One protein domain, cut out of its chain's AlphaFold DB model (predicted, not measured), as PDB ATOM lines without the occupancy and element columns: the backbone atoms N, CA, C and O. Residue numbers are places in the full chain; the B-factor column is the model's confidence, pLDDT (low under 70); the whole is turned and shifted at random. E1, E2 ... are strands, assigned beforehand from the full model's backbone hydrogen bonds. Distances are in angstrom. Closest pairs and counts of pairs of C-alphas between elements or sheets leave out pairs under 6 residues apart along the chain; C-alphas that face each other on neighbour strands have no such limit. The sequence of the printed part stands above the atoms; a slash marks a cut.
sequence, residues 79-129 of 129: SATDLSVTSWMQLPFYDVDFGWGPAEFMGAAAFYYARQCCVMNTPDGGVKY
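AT A GLANCE: This is residues 79 to 129 of the 129 residues of an uncharacterized protein of Vanilla planifolia (UniProt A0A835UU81). With little regular structure, this is a loose rod of mostly loop: two short strands, E1 then E2, run side by side, and the long loop between them, residues 88 to 115, reaches out to a tip, residues 96 to 101, that sticks out free, and returns. After E2 the chain folds back, and residues 127 to 128 pair antiparallel with residues 120 to 121 of E2. The printed part has 51 residues, 10 of them in named elements; the class is all strand, with a parallel sheet in the order E1, E2. The radius of gyration of the C-alphas is 13.2 A and the spans are 45 by 19 by 13 A.

HOW THE PARTS SIT: E1, residues 84 to 87, and E2, residues 116 to 121, are parallel neighbours at 14 degrees. C-alphas 84 and 116 face each other at 4.7 A. N 117 and O 84, 2.8 A apart, are within hydrogen-bond range.

IN THESE COORDINATES: E1 begins at C-alpha 84 (137.231, 281.379, 149.979). E2, 16.8 A long, ends at C-alpha 121 (147.031, 266.886, 153.922).

THE WHOLE: The farthest C-alphas, of Ala 80 and Gly 99, are 45.4 A apart. The link from E1 to E2 is long. The printed part has no cut, and no printed residue is under 70 in pLDDT.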
ATOM      1  N   SER A  79     132.046 289.785 150.099       78.69
ATOM      2  CA  SER A  79     130.896 290.189 150.918       78.69
ATOM      3  C   SER A  79     130.868 289.431 152.246       78.69
ATOM      4  O   SER A  79     131.576 288.437 152.393       78.69
ATOM      5  N   ALA A  80     130.025 289.845 153.205       82.56
ATOM      6  CA  ALA A  80     129.816 289.198 154.515       82.56
ATOM      7  C   ALA A  80     129.410 287.700 154.443       82.56
ATOM      8  O   ALA A  80     129.580 286.965 155.418       82.56
ATOM      9  N   THR A  81     128.991 287.218 153.274       87.81
ATOM     10  CA  THR A  81     128.523 285.843 153.056       87.81
ATOM     11  C   THR A  81     129.443 284.999 152.178       87.81
ATOM     12  O   THR A  81     129.180 283.814 151.991       87.81
ATOM     13  N   ASP A  82     130.522 285.572 151.641       88.81
ATOM     14  CA  ASP A  82     131.416 284.835 150.750       88.81
ATOM     15  C   ASP A  82     132.485 284.052 151.521       88.81
ATOM     16  O   ASP A  82     133.084 284.546 152.480       88.81
ATOM     17  N   LEU A  83     132.765 282.836 151.043       88.19
ATOM     18  CA  LEU A  83     133.816 281.959 151.554       88.19
ATOM     19  C   LEU A  83     134.839 281.647 150.459       88.19
ATOM     20  O   LEU A  83     134.516 281.232 149.342       88.19
ATOM     21  N   SER A  84     136.113 281.798 150.805       88.81
ATOM     22  CA  SER A  84     137.231 281.379 149.979       88.81
ATOM     23  C   SER A  84     137.758 280.021 150.403       88.81
ATOM     24  O   SER A  84     138.321 279.912 151.485       88.81
ATOM     25  N   VAL A  85     137.729 279.041 149.503       90.94
ATOM     26  CA  VAL A  85     138.386 277.746 149.725       90.94
ATOM     27  C   VAL A  85     139.467 277.506 148.674       90.94
ATOM     28  O   VAL A  85     139.204 277.656 147.472       90.94
ATOM     29  N   THR A  86     140.656 277.128 149.140       92.06
ATOM     30  CA  THR A  86     141.792 276.666 148.333       92.06
ATOM     31  C   THR A  86     142.207 275.279 148.821       92.06
ATOM     32  O   THR A  86     142.380 275.083 150.019       92.06
ATOM     33  N   SER A  87     142.377 274.318 147.914       93.44
ATOM     34  CA  SER A  87     142.863 272.978 148.267       93.44
ATOM     35  C   SER A  87     144.336 272.825 147.909       93.44
ATOM     36  O   SER A  87     144.735 273.112 146.780       93.44
ATOM     37  N   TRP A  88     145.126 272.363 148.870       94.25
ATOM     38  CA  TRP A  88     146.529 271.970 148.741       94.25
ATOM     39  C   TRP A  88     146.710 270.447 148.821       94.25
ATOM     40  O   TRP A  88     147.830 269.954 148.822       94.25
ATOM     41  N   MET A  89     145.609 269.691 148.828       92.31
ATOM     42  CA  MET A  89     145.592 268.226 148.941       92.31
ATOM     43  C   MET A  89     146.360 267.495 147.826       92.31
ATOM     44  O   MET A  89     146.747 266.345 147.995       92.31
ATOM     45  N   GLN A  90     146.546 268.128 146.666       90.69
ATOM     46  CA  GLN A  90     147.268 267.540 145.528       90.69
ATOM     47  C   GLN A  90     148.720 268.025 145.431       90.69
ATOM     48  O   GLN A  90     149.408 267.683 144.474       90.69
ATOM     49  N   LEU A  91     149.179 268.848 146.380       91.25
ATOM     50  CA  LEU A  91     150.557 269.324 146.412       91.25
ATOM     51  C   LEU A  91     151.425 268.344 147.222       91.25
ATOM     52  O   LEU A  91     151.050 268.004 148.348       91.25
ATOM     53  N   PRO A  92     152.583 267.912 146.686       90.56
ATOM     54  CA  PRO A  92     153.439 266.885 147.285       90.56
ATOM     55  C   PRO A  92     154.325 267.462 148.400       90.56
ATOM     56  O   PRO A  92     155.542 267.311 148.402       90.56
ATOM     57  N   PHE A  93     153.738 268.207 149.336       89.69
ATOM     58  CA  PHE A  93     154.506 268.948 150.339       89.69
ATOM     59  C   PHE A  93     155.304 268.053 151.292       89.69
ATOM     60  O   PHE A  93     156.398 268.434 151.692       89.69
ATOM     61  N   TYR A  94     154.775 266.877 151.633       91.69
ATOM     62  CA  TYR A  94     155.447 265.925 152.520       91.69
ATOM     63  C   TYR A  94     156.426 264.995 151.788       91.69
ATOM     64  O   TYR A  94     157.154 264.265 152.447       91.69
ATOM     65  N   ASP A  95     156.495 265.061 150.453       91.25
ATOM     66  CA  ASP A  95     157.479 264.312 149.656       91.25
ATOM     67  C   ASP A  95     158.839 265.037 149.598       91.25
ATOM     68  O   ASP A  95     159.817 264.514 149.063       91.25
ATOM     69  N   VAL A  96     158.906 266.268 150.118       91.12
ATOM     70  CA  VAL A  96     160.123 267.081 150.143       91.12
ATOM     71  C   VAL A  96     160.968 266.713 151.362       91.12
ATOM     72  O   VAL A  96     160.573 266.973 152.499       91.12
ATOM     73  N   ASP A  97     162.161 266.176 151.111       94.38
ATOM     74  CA  ASP A  97     163.173 265.865 152.122       94.38
ATOM     75  C   ASP A  97     164.525 266.471 151.712       94.38
ATOM     76  O   ASP A  97     165.052 266.197 150.633       94.38
ATOM     77  N   PHE A  98     165.084 267.312 152.582       94.94
ATOM     78  CA  PHE A  98     166.387 267.959 152.383       94.94
ATOM     79  C   PHE A  98     167.560 267.179 153.011       94.94
ATOM     80  O   PHE A  98     168.690 267.664 153.005       94.94
ATOM     81  N   GLY A  99     167.306 265.985 153.553       96.81
ATOM     82  CA  GLY A  99     168.264 265.133 154.263       96.81
ATOM     83  C   GLY A  99     168.009 265.013 155.772       96.81
ATOM     84  O   GLY A  99     168.791 264.362 156.463       96.81
ATOM     85  N   TRP A 100     166.937 265.625 156.286       95.94
ATOM     86  CA  TRP A 100     166.549 265.588 157.706       95.94
ATOM     87  C   TRP A 100     165.215 264.870 157.948       95.94
ATOM     88  O   TRP A 100     164.722 264.868 159.075       95.94
ATOM     89  N   GLY A 101     164.652 264.247 156.912       93.62
ATOM     90  CA  GLY A 101     163.316 263.670 156.927       93.62
ATOM     91  C   GLY A 101     162.259 264.632 156.366       93.62
ATOM     92  O   GLY A 101     162.528 265.821 156.158       93.62
ATOM     93  N   PRO A 102     161.044 264.119 156.105       91.81
ATOM     94  CA  PRO A 102     159.931 264.918 155.606       91.81
ATOM     95  C   PRO A 102     159.462 265.944 156.645       91.81
ATOM     96  O   PRO A 102     159.682 265.794 157.848       91.81
ATOM     97  N   ALA A 103     158.769 266.984 156.182       90.62
ATOM     98  CA  ALA A 103     158.219 268.008 157.065       90.62
ATOM     99  C   ALA A 103     157.209 267.424 158.074       90.62
ATOM    100  O   ALA A 103     156.289 266.701 157.698       90.62
ATOM    101  N   GLU A 104     157.318 267.811 159.348       90.50
ATOM    102  CA  GLU A 104     156.316 267.464 160.371       90.50
ATOM    103  C   GLU A 104     155.013 268.261 160.184       90.50
ATOM    104  O   GLU A 104     153.917 267.781 160.471       90.50
ATOM    105  N   PHE A 105     155.117 269.487 159.669       89.62
ATOM    106  CA  PHE A 105     153.975 270.359 159.436       89.62
ATOM    107  C   PHE A 105     154.162 271.200 158.178       89.62
ATOM    108  O   PHE A 105     155.213 271.805 157.970       89.62
ATOM    109  N   MET A 106     153.095 271.304 157.387       89.88
ATOM    110  CA  MET A 106     152.977 272.247 156.282       89.88
ATOM    111  C   MET A 106     151.634 272.967 156.350       89.88
ATOM    112  O   MET A 106     150.588 272.353 156.565       89.88
ATOM    113  N   GLY A 107     151.656 274.283 156.143       89.69
ATOM    114  CA  GLY A 107     150.429 275.058 156.047       89.69
ATOM    115  C   GLY A 107     150.626 276.542 155.786       89.69
ATOM    116  O   GLY A 107     151.746 277.046 155.713       89.69
ATOM    117  N   ALA A 108     149.505 277.243 155.606       87.38
ATOM    118  CA  ALA A 108     149.513 278.686 155.407       87.38
ATOM    119  C   ALA A 108     150.055 279.396 156.659       87.38
ATOM    120  O   ALA A 108     149.550 279.189 157.760       87.38
ATOM    121  N   ALA A 109     151.058 280.262 156.481       88.94
ATOM    122  CA  ALA A 109     151.640 281.034 157.581       88.94
ATOM    123  C   ALA A 109     150.660 282.078 158.149       88.94
ATOM    124  O   ALA A 109     150.663 282.354 159.345       88.94
ATOM    125  N   ALA A 110     149.820 282.657 157.287       84.94
ATOM    126  CA  ALA A 110     148.785 283.611 157.657       84.94
ATOM    127  C   ALA A 110     147.655 283.623 156.619       84.94
ATOM    128  O   ALA A 110     147.874 283.353 155.435       84.94
ATOM    129  N   PHE A 111     146.459 284.006 157.067       82.44
ATOM    130  CA  PHE A 111     145.351 284.392 156.198       82.44
ATOM    131  C   PHE A 111     145.215 285.912 156.222       82.44
ATOM    132  O   PHE A 111     145.159 286.521 157.288       82.44
ATOM    133  N   TYR A 112     145.181 286.525 155.044       73.62
ATOM    134  CA  TYR A 112     145.245 287.982 154.907       73.62
ATOM    135  C   TYR A 112     143.865 288.648 154.965       73.62
ATOM    136  O   TYR A 112     143.769 289.869 155.064       73.62
ATOM    137  N   TYR A 113     142.787 287.864 154.885       75.88
ATOM    138  CA  TYR A 113     141.415 288.357 154.979       75.88
ATOM    139  C   TYR A 113     140.490 287.296 155.584       75.88
ATOM    140  O   TYR A 113     140.741 286.093 155.500       75.88
ATOM    141  N   ALA A 114     139.404 287.756 156.211       77.56
ATOM    142  CA  ALA A 114     138.431 286.884 156.857       77.56
ATOM    143  C   ALA A 114     137.810 285.890 155.860       77.56
ATOM    144  O   ALA A 114     137.519 286.248 154.718       77.56
ATOM    145  N   ARG A 115     137.517 284.673 156.343       82.81
ATOM    146  CA  ARG A 115     136.833 283.599 155.590       82.81
ATOM    147  C   ARG A 115     137.644 283.102 154.394       82.81
ATOM    148  O   ARG A 115     137.120 282.819 153.314       82.81
ATOM    149  N   GLN A 116     138.945 282.974 154.617       86.44
ATOM    150  CA  GLN A 116     139.799 282.074 153.862       86.44
ATOM    151  C   GLN A 116     139.931 280.749 154.606       86.44
ATOM    152  O   GLN A 116     140.137 280.732 155.812       86.44
ATOM    153  N   CYS A 117     139.808 279.655 153.865       88.75
ATOM    154  CA  CYS A 117     140.054 278.299 154.324       88.75
ATOM    155  C   CYS A 117     141.010 277.620 153.338       88.75
ATOM    156  O   CYS A 117     140.913 277.815 152.114       88.75
ATOM    157  N   CYS A 118     141.941 276.839 153.879       91.19
ATOM    158  CA  CYS A 118     142.876 276.046 153.103       91.19
ATOM    159  C   CYS A 118     142.797 274.588 153.543       91.19
ATOM    160  O   CYS A 118     143.082 274.287 154.693       91.19
ATOM    161  N   VAL A 119     142.434 273.701 152.618       93.06
ATOM    162  CA  VAL A 119     142.357 272.258 152.878       93.06
ATOM    163  C   VAL A 119     143.704 271.624 152.548       93.06
ATOM    164  O   VAL A 119     144.196 271.786 151.430       93.06
ATOM    165  N   MET A 120     144.303 270.921 153.504       92.75
ATOM    166  CA  MET A 120     145.678 270.420 153.450       92.75
ATOM    167  C   MET A 120     145.746 268.969 153.929       92.75
ATOM    168  O   MET A 120     144.976 268.564 154.800       92.75
ATOM    169  N   ASN A 121     146.702 268.208 153.394       90.38
ATOM    170  CA  ASN A 121     147.031 266.886 153.922       90.38
ATOM    171  C   ASN A 121     147.739 267.018 155.279       90.38
ATOM    172  O   ASN A 121     148.432 268.010 155.541       90.38
ATOM    173  N   THR A 122     147.637 265.984 156.104       88.69
ATOM    174  CA  THR A 122     148.512 265.769 157.263       88.69
ATOM    175  C   THR A 122     149.507 264.632 156.980       88.69
ATOM    176  O   THR A 122     149.250 263.818 156.088       88.69
ATOM    177  N   PRO A 123     150.650 264.558 157.694       85.69
ATOM    178  CA  PRO A 123     151.671 263.531 157.449       85.69
ATOM    179  C   PRO A 123     151.163 262.087 157.595       85.69
ATOM    180  O   PRO A 123     151.676 261.177 156.954       85.69
ATOM    181  N   ASP A 124     150.140 261.874 158.422       86.88
ATOM    182  CA  ASP A 124     149.488 260.586 158.680       86.88
ATOM    183  C   ASP A 124     148.379 260.236 157.664       86.88
ATOM    184  O   ASP A 124     147.653 259.261 157.845       86.88
ATOM    185  N   GLY A 125     148.240 261.015 156.583       83.12
ATOM    186  CA  GLY A 125     147.239 260.791 155.534       83.12
ATOM    187  C   GLY A 125     145.844 261.339 155.855       83.12
ATOM    188  O   GLY A 125     144.890 261.056 155.128       83.12
ATOM    189  N   GLY A 126     145.709 262.119 156.927       88.94
ATOM    190  CA  GLY A 126     144.491 262.845 157.275       88.94
ATOM    191  C   GLY A 126     144.308 264.166 156.513       88.94
ATOM    192  O   GLY A 126     145.063 264.526 155.605       88.94
ATOM    193  N   VAL A 127     143.261 264.902 156.900       89.19
ATOM    194  CA  VAL A 127     142.860 266.185 156.302       89.19
ATOM    195  C   VAL A 127     142.773 267.257 157.387       89.19
ATOM    196  O   VAL A 127     142.135 267.047 158.418       89.19
ATOM    197  N   LYS A 128     143.350 268.434 157.128       88.12
ATOM    198  CA  LYS A 128     143.249 269.650 157.953       88.12
ATOM    199  C   LYS A 128     142.635 270.792 157.133       88.12
ATOM    200  O   LYS A 128     142.892 270.872 155.933       88.12
ATOM    201  N   TYR A 129     141.833 271.662 157.752       82.94
ATOM    202  CA  TYR A 129     141.152 272.791 157.096       82.94
ATOM    203  C   TYR A 129     141.100 274.056 157.957       82.94
ATOM    204  O   TYR A 129     141.298 273.933 159.187       82.94
TER     205      TYR A 129